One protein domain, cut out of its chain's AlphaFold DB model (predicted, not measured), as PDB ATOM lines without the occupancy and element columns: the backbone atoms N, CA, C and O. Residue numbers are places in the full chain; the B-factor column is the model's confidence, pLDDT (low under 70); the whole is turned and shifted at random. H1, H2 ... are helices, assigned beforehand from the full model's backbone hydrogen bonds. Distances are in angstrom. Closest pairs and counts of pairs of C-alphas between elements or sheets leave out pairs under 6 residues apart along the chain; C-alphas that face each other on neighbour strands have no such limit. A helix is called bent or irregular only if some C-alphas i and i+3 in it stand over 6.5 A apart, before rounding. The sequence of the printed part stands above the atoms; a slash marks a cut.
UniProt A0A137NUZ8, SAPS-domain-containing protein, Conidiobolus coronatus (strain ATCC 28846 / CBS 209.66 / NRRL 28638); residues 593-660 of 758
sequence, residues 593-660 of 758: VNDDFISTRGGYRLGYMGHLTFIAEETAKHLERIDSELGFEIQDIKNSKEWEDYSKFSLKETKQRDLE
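AT A GLANCE: This is residues 593 to 660 of the 758 residues of the protein "SAPS-domain-containing protein" of Conidiobolus coronatus (strain ATCC 28846 / CBS 209.66 / NRRL 28638) (UniProt A0A137NUZ8). A loose rod of helices: H2 runs along its length, short helices H1 and H3 lie toward its two ends, and the bent helix H4 crosses H2, with its second arm H4b packing on residues 610 to 617 of H2. The two ends of the rod are marked by Gly 602, in the link after H1, and Glu 629, in the stretch of residues 628 to 633 that sticks out. The printed part has 68 residues with four named helices, H1, H2, H3 and H4 along the chain, no named strand, and the class all helix. It is loose, with a radius of gyration of the C-alphas of 14.1 A, and spans 45 by 22 by 18 A.

HOW THE PARTS SIT: Start at residues 593 to 600, H1, and go on through a short link to H2, residues 609 to 625. H1 and H2 are close but not clearly touching: their closest C-alphas, of Asn 594 and Met 609, are 7.9 A apart, at a steep tilt of 42 degrees, opposite ways. After another short link look at H3, residues 632 to 638. It is close to H2 but not clearly touching, the closest C-alphas being those of Leu 623 and Lys 638 at 6.5 A, with a steep tilt of 47 degrees, opposite ways. A tight link leads to H4, residues 641 to 658, by its hydrogen bonds assigned as one helix but bent: C-alphas 648 and 651 are 6.7 A apart. Its arms H4a, residues 641 to 648, and H4b, residues 651 to 658, are near each other, at a tilt of 36 degrees, only just steep. H3 and H4a are close but not clearly touching, closest at the C-alphas of Ile 637 and Trp 643, 7.4 A. H2 and H4a are also close but not clearly touching, about perpendicular at 74 degrees, closest at the C-alphas of Ala 620 and Ser 647, 7.1 A. H4b touches H2, with residues 610 to 617 of H2 alone; the closest C-alphas, of Thr 613 and Leu 651, are 7.0 A apart, at a steep tilt of 39 degrees, opposite ways. H1 is apart from H3, H4a and H4b. In H1, H2, H3, H4a and H4b every O i to N i+4 pair is within hydrogen-bond range.

IN THESE COORDINATES: Find C-alpha 593 at (35.725, -52.389, -33.976), where H1 begins; it runs 10.5 A to C-alpha 600. H2 goes from C-alpha 609 at (38.713, -42.901, -30.465) over 24.4 A to C-alpha 625. H3 spans 9.7 A. H4a spans 10.5 A, and H4b 10.4 A, ending at C-alpha 658, (40.382, -35.601, -36.854).

THE WHOLE: The two C-alphas farthest apart, of Gly 602 and Glu 629, are 45.3 A apart. The printed part has no cut and no long link. Its mean pLDDT is 83.1; residues 601 to 603 and 627 to 630 are under 70.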
ATOM      1  N   VAL A 593      37.052 -52.481 -34.603       90.25
ATOM      2  CA  VAL A 593      35.725 -52.389 -33.976       90.25
ATOM      3  C   VAL A 593      35.057 -51.055 -34.304       90.25
ATOM      4  O   VAL A 593      33.870 -51.026 -34.624       90.25
ATOM      5  N   ASN A 594      35.805 -49.951 -34.273       89.50
ATOM      6  CA  ASN A 594      35.280 -48.649 -34.664       89.50
ATOM      7  C   ASN A 594      34.891 -48.592 -36.151       89.50
ATOM      8  O   ASN A 594      33.822 -48.079 -36.478       89.50
ATOM      9  N   ASP A 595      35.729 -49.109 -37.047       88.50
ATOM     10  CA  ASP A 595      35.466 -49.093 -38.491       88.50
ATOM     11  C   ASP A 595      34.234 -49.949 -38.844       88.50
ATOM     12  O   ASP A 595      33.377 -49.528 -39.632       88.50
ATOM     13  N   ASP A 596      34.074 -51.097 -38.181       86.94
ATOM     14  CA  ASP A 596      32.881 -51.941 -38.275       86.94
ATOM     15  C   ASP A 596      31.635 -51.221 -37.733       86.94
ATOM     16  O   ASP A 596      30.558 -51.280 -38.339       86.94
ATOM     17  N   PHE A 597      31.763 -50.507 -36.610       84.25
ATOM     18  CA  PHE A 597      30.660 -49.771 -35.988       84.25
ATOM     19  C   PHE A 597      30.168 -48.619 -36.875       84.25
ATOM     20  O   PHE A 597      28.962 -48.495 -37.108       84.25
ATOM     21  N   ILE A 598      31.092 -47.841 -37.449       84.69
ATOM     22  CA  ILE A 598      30.784 -46.787 -38.428       84.69
ATOM     23  C   ILE A 598      30.055 -47.389 -39.637       84.69
ATOM     24  O   ILE A 598      29.044 -46.847 -40.084       84.69
ATOM     25  N   SER A 599      30.526 -48.535 -40.132       82.88
ATOM     26  CA  SER A 599      29.974 -49.184 -41.327       82.88
ATOM     27  C   SER A 599      28.580 -49.794 -41.114       82.88
ATOM     28  O   SER A 599      27.814 -49.916 -42.069       82.88
ATOM     29  N   THR A 600      28.228 -50.191 -39.884       77.69
ATOM     30  CA  THR A 600      27.012 -50.980 -39.601       77.69
ATOM     31  C   THR A 600      25.927 -50.253 -38.801       77.69
ATOM     32  O   THR A 600      24.754 -50.604 -38.942       77.69
ATOM     33  N   ARG A 601      26.259 -49.258 -37.963       61.88
ATOM     34  CA  ARG A 601      25.325 -48.653 -36.986       61.88
ATOM     35  C   ARG A 601      25.283 -47.123 -37.048       61.88
ATOM     36  O   ARG A 601      25.514 -46.432 -36.061       61.88
ATOM     37  N   GLY A 602      24.914 -46.591 -38.210       59.81
ATOM     38  CA  GLY A 602      24.536 -45.178 -38.348       59.81
ATOM     39  C   GLY A 602      25.694 -44.193 -38.537       59.81
ATOM     40  O   GLY A 602      25.454 -42.993 -38.483       59.81
ATOM     41  N   GLY A 603      26.918 -44.666 -38.796       65.81
ATOM     42  CA  GLY A 603      28.028 -43.806 -39.227       65.81
ATOM     43  C   GLY A 603      28.726 -43.007 -38.124       65.81
ATOM     44  O   GLY A 603      29.558 -42.160 -38.439       65.81
ATOM     45  N   TYR A 604      28.421 -43.250 -36.846       72.44
ATOM     46  CA  TYR A 604      29.045 -42.530 -35.731       72.44
ATOM     47  C   TYR A 604      30.298 -43.249 -35.219       72.44
ATOM     48  O   TYR A 604      30.350 -44.475 -35.171       72.44
ATOM     49  N   ARG A 605      31.308 -42.472 -34.825       84.12
ATOM     50  CA  ARG A 605      32.579 -42.950 -34.261       84.12
ATOM     51  C   ARG A 605      32.431 -43.266 -32.768       84.12
ATOM     52  O   ARG A 605      31.678 -42.585 -32.072       84.12
ATOM     53  N   LEU A 606      33.182 -44.247 -32.263       86.00
ATOM     54  CA  LEU A 606      33.233 -44.546 -30.826       86.00
ATOM     55  C   LEU A 606      33.869 -43.391 -30.032       86.00
ATOM     56  O   LEU A 606      34.804 -42.740 -30.504       86.00
ATOM     57  N   GLY A 607      33.378 -43.147 -28.812       87.25
ATOM     58  CA  GLY A 607      33.738 -41.960 -28.021       87.25
ATOM     59  C   GLY A 607      35.221 -41.871 -27.648       87.25
ATOM     60  O   GLY A 607      35.816 -40.800 -27.732       87.25
ATOM     61  N   TYR A 608      35.854 -43.004 -27.334       92.19
ATOM     62  CA  TYR A 608      37.261 -43.066 -26.919       92.19
ATOM     63  C   TYR A 608      38.273 -42.852 -28.058       92.19
ATOM     64  O   TYR A 608      39.480 -42.781 -27.819       92.19
ATOM     65  N   MET A 609      37.821 -42.787 -29.312       92.00
ATOM     66  CA  MET A 609      38.713 -42.901 -30.465       92.00
ATOM     67  C   MET A 609      39.690 -41.737 -30.629       92.00
ATOM     68  O   MET A 609      40.796 -41.965 -31.106       92.00
ATOM     69  N   GLY A 610      39.328 -40.515 -30.226       90.44
ATOM     70  CA  GLY A 610      40.269 -39.387 -30.251       90.44
ATOM     71  C   GLY A 610      41.468 -39.633 -29.328       90.44
ATOM     72  O   GLY A 610      42.620 -39.486 -29.731       90.44
ATOM     73  N   HIS A 611      41.203 -40.120 -28.112       93.50
ATOM     74  CA  HIS A 611      42.246 -40.504 -27.160       93.50
ATOM     75  C   HIS A 611      43.042 -41.723 -27.635       93.50
ATOM     76  O   HIS A 611      44.260 -41.757 -27.473       93.50
ATOM     77  N   LEU A 612      42.385 -42.691 -28.283       94.88
ATOM     78  CA  LEU A 612      43.071 -43.830 -28.891       94.88
ATOM     79  C   LEU A 612      44.066 -43.381 -29.967       94.88
ATOM     80  O   LEU A 612      45.186 -43.886 -29.990       94.88
ATOM     81  N   THR A 613      43.697 -42.413 -30.815       92.50
ATOM     82  CA  THR A 613      44.604 -41.826 -31.813       92.50
ATOM     83  C   THR A 613      45.841 -41.217 -31.147       92.50
ATOM     84  O   THR A 613      46.952 -41.414 -31.644       92.50
ATOM     85  N   PHE A 614      45.685 -40.524 -30.010       93.31
ATOM     86  CA  PHE A 614      46.824 -39.980 -29.258       93.31
ATOM     87  C   PHE A 614      47.711 -41.076 -28.658       93.31
ATOM     88  O   PHE A 614      48.934 -41.004 -28.791       93.31
ATOM     89  N   ILE A 615      47.122 -42.118 -28.056       95.56
ATOM     90  CA  ILE A 615      47.877 -43.277 -27.550       95.56
ATOM     91  C   ILE A 615      48.654 -43.937 -28.697       95.56
ATOM     92  O   ILE A 615      49.848 -44.205 -28.565       95.56
ATOM     93  N   ALA A 616      47.998 -44.175 -29.833       94.75
ATOM     94  CA  ALA A 616      48.595 -44.797 -31.008       94.75
ATOM     95  C   ALA A 616      49.748 -43.966 -31.585       94.75
ATOM     96  O   ALA A 616      50.787 -44.515 -31.949       94.75
ATOM     97  N   GLU A 617      49.585 -42.645 -31.635       91.81
ATOM     98  CA  GLU A 617      50.636 -41.727 -32.056       91.81
ATOM     99  C   GLU A 617      51.862 -41.800 -31.150       91.81
ATOM    100  O   GLU A 617      52.979 -41.937 -31.654       91.81
ATOM    101  N   GLU A 618      51.673 -41.692 -29.837       92.75
ATOM    102  CA  GLU A 618      52.811 -41.692 -28.922       92.75
ATOM    103  C   GLU A 618      53.502 -43.056 -28.905       92.75
ATOM    104  O   GLU A 618      54.730 -43.145 -28.894       92.75
ATOM    105  N   THR A 619      52.719 -44.126 -29.033       93.44
ATOM    106  CA  THR A 619      53.233 -45.485 -29.197       93.44
ATOM    107  C   THR A 619      54.092 -45.613 -30.458       93.44
ATOM    108  O   THR A 619      55.185 -46.176 -30.401       93.44
ATOM    109  N   ALA A 620      53.650 -45.058 -31.594       90.75
ATOM    110  CA  ALA A 620      54.420 -45.067 -32.839       90.75
ATOM    111  C   ALA A 620      55.735 -44.285 -32.712       90.75
ATOM    112  O   ALA A 620      56.791 -44.821 -33.049       90.75
ATOM    113  N   LYS A 621      55.696 -43.068 -32.150       89.00
ATOM    114  CA  LYS A 621      56.902 -42.261 -31.894       89.00
ATOM    115  C   LYS A 621      57.896 -42.996 -31.003       89.00
ATOM    116  O   LYS A 621      59.099 -42.933 -31.239       89.00
ATOM    117  N   HIS A 622      57.400 -43.671 -29.971       87.69
ATOM    118  CA  HIS A 622      58.243 -44.425 -29.060       87.69
ATOM    119  C   HIS A 622      58.903 -45.617 -29.768       87.69
ATOM    120  O   HIS A 622      60.124 -45.745 -29.733       87.69
ATOM    121  N   LEU A 623      58.130 -46.435 -30.493       87.75
ATOM    122  CA  LEU A 623      58.666 -47.565 -31.261       87.75
ATOM    123  C   LEU A 623      59.690 -47.134 -32.319       87.75
ATOM    124  O   LEU A 623      60.639 -47.872 -32.573       87.75
ATOM    125  N   GLU A 624      59.554 -45.949 -32.919       85.12
ATOM    126  CA  GLU A 624      60.548 -45.396 -33.848       85.12
ATOM    127  C   GLU A 624      61.891 -45.072 -33.176       85.12
ATOM    128  O   GLU A 624      62.929 -45.273 -33.804       85.12
ATOM    129  N   ARG A 625      61.889 -44.627 -31.910       81.75
ATOM    130  CA  ARG A 625      63.107 -44.298 -31.143       81.75
ATOM    131  C   ARG A 625      63.833 -45.525 -30.583       81.75
ATOM    132  O   ARG A 625      64.995 -45.413 -30.206       81.75
ATOM    133  N   ILE A 626      63.159 -46.672 -30.484       74.69
ATOM    134  CA  ILE A 626      63.738 -47.900 -29.930       74.69
ATOM    135  C   ILE A 626      64.538 -48.649 -31.001       74.69
ATOM    136  O   ILE A 626      63.973 -49.064 -32.018       74.69
ATOM    137  N   ASP A 627      65.821 -48.900 -30.720       63.56
ATOM    138  CA  ASP A 627      66.712 -49.650 -31.615       63.56
ATOM    139  C   ASP A 627      66.926 -51.121 -31.205       63.56
ATOM    140  O   ASP A 627      66.773 -52.009 -32.041       63.56
ATOM    141  N   SER A 628      67.296 -51.426 -29.948       64.19
ATOM    142  CA  SER A 628      67.583 -52.824 -29.534       64.19
ATOM    143  C   SER A 628      67.503 -53.151 -28.030       64.19
ATOM    144  O   SER A 628      67.543 -54.325 -27.665       64.19
ATOM    145  N   GLU A 629      67.350 -52.159 -27.146       62.00
ATOM    146  CA  GLU A 629      67.471 -52.342 -25.685       62.00
ATOM    147  C   GLU A 629      66.279 -53.057 -25.018       62.00
ATOM    148  O   GLU A 629      66.409 -53.589 -23.919       62.00
ATOM    149  N   LEU A 630      65.126 -53.121 -25.686       67.12
ATOM    150  CA  LEU A 630      63.867 -53.652 -25.138       67.12
ATOM    151  C   LEU A 630      63.583 -55.124 -25.495       67.12
ATOM    152  O   LEU A 630      62.572 -55.691 -25.073       67.12
ATOM    153  N   GLY A 631      64.498 -55.761 -26.230       70.31
ATOM    154  CA  GLY A 631      64.429 -57.174 -26.608       70.31
ATOM    155  C   GLY A 631      63.767 -57.443 -27.965       70.31
ATOM    156  O   GLY A 631      63.015 -56.627 -28.501       70.31
ATOM    157  N   PHE A 632      64.056 -58.624 -28.526       71.94
ATOM    158  CA  PHE A 632      63.622 -59.030 -29.871       71.94
ATOM    159  C   PHE A 632      62.097 -59.068 -30.040       71.94
ATOM    160  O   PHE A 632      61.598 -58.732 -31.103       71.94
ATOM    161  N   GLU A 633      61.345 -59.388 -28.989       73.75
ATOM    162  CA  GLU A 633      59.881 -59.497 -29.060       73.75
ATOM    163  C   GLU A 633      59.202 -58.152 -29.365       73.75
ATOM    164  O   GLU A 633      58.242 -58.100 -30.129       73.75
ATOM    165  N   ILE A 634      59.718 -57.040 -28.828       80.88
ATOM    166  CA  ILE A 634      59.202 -55.700 -29.157       80.88
ATOM    167  C   ILE A 634      59.597 -55.312 -30.583       80.88
ATOM    168  O   ILE A 634      58.819 -54.669 -31.287       80.88
ATOM    169  N   GLN A 635      60.769 -55.755 -31.039       80.25
ATOM    170  CA  GLN A 635      61.197 -55.568 -32.420       80.25
ATOM    171  C   GLN A 635      60.306 -56.348 -33.399       80.25
ATOM    172  O   GLN A 635      59.962 -55.824 -34.458       80.25
ATOM    173  N   ASP A 636      59.873 -57.556 -33.038       83.00
ATOM    174  CA  ASP A 636      58.920 -58.345 -33.825       83.00
ATOM    175  C   ASP A 636      57.542 -57.673 -33.871       83.00
ATOM    176  O   ASP A 636      56.932 -57.594 -34.936       83.00
ATOM    177  N   ILE A 637      57.077 -57.110 -32.750       82.75
ATOM    178  CA  ILE A 637      55.837 -56.320 -32.704       82.75
ATOM    179  C   ILE A 637      55.951 -55.074 -33.597       82.75
ATOM    180  O   ILE A 637      55.055 -54.811 -34.401       82.75
ATOM    181  N   LYS A 638      57.063 -54.333 -33.508       82.25
ATOM    182  CA  LYS A 638      57.346 -53.145 -34.334       82.25
ATOM    183  C   LYS A 638      57.348 -53.470 -35.827       82.25
ATOM    184  O   LYS A 638      56.818 -52.693 -36.615       82.25
ATOM    185  N   ASN A 639      57.926 -54.608 -36.204       84.31
ATOM    186  CA  ASN A 639      58.017 -55.063 -37.593       84.31
ATOM    187  C   ASN A 639      56.824 -55.930 -38.020       84.31
ATOM    188  O   ASN A 639      56.831 -56.493 -39.116       84.31
ATOM    189  N   SER A 640      55.806 -56.070 -37.167       88.38
ATOM    190  CA  SER A 640      54.610 -56.815 -37.525       88.38
ATOM    191  C   SER A 640      53.881 -56.090 -38.652       88.38
ATOM    192  O   SER A 640      53.662 -54.876 -38.612       88.38
ATOM    193  N   LYS A 641      53.478 -56.852 -39.672       88.88
ATOM    194  CA  LYS A 641      52.769 -56.302 -40.831       88.88
ATOM    195  C   LYS A 641      51.490 -55.564 -40.419       88.88
ATOM    196  O   LYS A 641      51.173 -54.528 -40.981       88.88
ATOM    197  N   GLU A 642      50.782 -56.079 -39.415       88.06
ATOM    198  CA  GLU A 642      49.544 -55.480 -38.908       88.06
ATOM    199  C   GLU A 642      49.773 -54.076 -38.331       88.06
ATOM    200  O   GLU A 642      49.003 -53.159 -38.619       88.06
ATOM    201  N   TRP A 643      50.849 -53.886 -37.561       91.06
ATOM    202  CA  TRP A 643      51.219 -52.574 -37.033       91.06
ATOM    203  C   TRP A 643      51.751 -51.639 -38.122       91.06
ATOM    204  O   TRP A 643      51.428 -50.450 -38.136       91.06
ATOM    205  N   GLU A 644      52.545 -52.161 -39.059       88.00
ATOM    206  CA  GLU A 644      53.055 -51.382 -40.188       88.00
ATOM    207  C   GLU A 644      51.909 -50.853 -41.067       88.00
ATOM    208  O   GLU A 644      51.882 -49.664 -41.397       88.00
ATOM    209  N   ASP A 645      50.931 -51.704 -41.383       88.25
ATOM    210  CA  ASP A 645      49.747 -51.335 -42.159       88.25
ATOM    211  C   ASP A 645      48.895 -50.301 -41.393       88.25
ATOM    212  O   ASP A 645      48.537 -49.252 -41.939       88.25
ATOM    213  N   TYR A 646      48.634 -50.525 -40.101       90.94
ATOM    214  CA  TYR A 646      47.883 -49.579 -39.271       90.94
ATOM    215  C   TYR A 646      48.575 -48.207 -39.166       90.94
ATOM    216  O   TYR A 646      47.954 -47.171 -39.411       90.94
ATOM    217  N   SER A 647      49.867 -48.181 -38.828       86.94
ATOM    218  CA  SER A 647      50.625 -46.943 -38.595       86.94
ATOM    219  C   SER A 647      50.805 -46.107 -39.866       86.94
ATOM    220  O   SER A 647      50.739 -44.874 -39.818       86.94
ATOM    221  N   LYS A 648      51.009 -46.753 -41.022       83.81
ATOM    222  CA  LYS A 648      51.203 -46.058 -42.300       83.81
ATOM    223  C   LYS A 648      49.907 -45.556 -42.913       83.81
ATOM    224  O   LYS A 648      49.942 -44.487 -43.526       83.81
ATOM    225  N   PHE A 649      48.814 -46.303 -42.771       85.12
ATOM    226  CA  PHE A 649      47.555 -46.013 -43.453       85.12
ATOM    227  C   PHE A 649      46.473 -45.561 -42.465       85.12
ATOM    228  O   PHE A 649      46.187 -44.363 -42.397       85.12
ATOM    229  N   SER A 650      45.924 -46.474 -41.659       82.44
ATOM    230  CA  SER A 650      44.744 -46.221 -40.814       82.44
ATOM    231  C   SER A 650      44.936 -45.092 -39.798       82.44
ATOM    232  O   SER A 650      44.040 -44.265 -39.615       82.44
ATOM    233  N   LEU A 651      46.106 -45.006 -39.155       86.62
ATOM    234  CA  LEU A 651      46.407 -43.944 -38.192       86.62
ATOM    235  C   LEU A 651      46.498 -42.574 -38.876       86.62
ATOM    236  O   LEU A 651      45.966 -41.590 -38.364       86.62
ATOM    237  N   LYS A 652      47.146 -42.497 -40.045       84.69
ATOM    238  CA  LYS A 652      47.276 -41.240 -40.799       84.69
ATOM    239  C   LYS A 652      45.932 -40.754 -41.327       84.69
ATOM    240  O   LYS A 652      45.636 -39.571 -41.202       84.69
ATOM    241  N   GLU A 653      45.122 -41.658 -41.867       84.50
ATOM    242  CA  GLU A 653      43.769 -41.348 -42.337       84.50
ATOM    243  C   GLU A 653      42.877 -40.863 -41.188       84.50
ATOM    244  O   GLU A 653      42.181 -39.857 -41.313       84.50
ATOM    245  N   THR A 654      42.923 -41.542 -40.039       83.38
ATOM    246  CA  THR A 654      42.148 -41.148 -38.853       83.38
ATOM    247  C   THR A 654      42.576 -39.779 -38.335       83.38
ATOM    248  O   THR A 654      41.724 -38.932 -38.097       83.38
ATOM    249  N   LYS A 655      43.881 -39.499 -38.270       83.06
ATOM    250  CA  LYS A 655      44.390 -38.164 -37.924       83.06
ATOM    251  C   LYS A 655      43.954 -37.079 -38.894       83.06
ATOM    252  O   LYS A 655      43.638 -35.977 -38.466       83.06
ATOM    253  N   GLN A 656      43.977 -37.368 -40.192       82.19
ATOM    254  CA  GLN A 656      43.565 -36.398 -41.197       82.19
ATOM    255  C   GLN A 656      42.088 -36.037 -41.024       82.19
ATOM    256  O   GLN A 656      41.771 -34.855 -41.003       82.19
ATOM    257  N   ARG A 657      41.225 -37.037 -40.802       78.94
ATOM    258  CA  ARG A 657      39.809 -36.822 -40.468       78.94
ATOM    259  C   ARG A 657      39.633 -36.023 -39.174       78.94
ATOM    260  O   ARG A 657      38.803 -35.127 -39.129       78.94
ATOM    261  N   ASP A 658      40.441 -36.299 -38.150       75.44
ATOM    262  CA  ASP A 658      40.382 -35.601 -36.854       75.44
ATOM    263  C   ASP A 658      40.805 -34.120 -36.937       75.44
ATOM    264  O   ASP A 658      40.464 -33.330 -36.059       75.44
ATOM    265  N   LEU A 659      41.535 -33.734 -37.989       74.75
ATOM    266  CA  LEU A 659      41.963 -32.358 -38.255       74.75
ATOM    267  C   LEU A 659      41.004 -31.589 -39.180       74.75
ATOM    268  O   LEU A 659      41.198 -30.389 -39.389       74.75
ATOM    269  N   GLU A 660      39.998 -32.251 -39.760       76.38
ATOM    270  CA  GLU A 660      39.034 -31.597 -40.643       76.38
ATOM    271  C   GLU A 660      38.056 -30.714 -39.840       76.38
ATOM    272  O   GLU A 660      37.529 -31.140 -38.810       76.38
TER     273      GLU A 660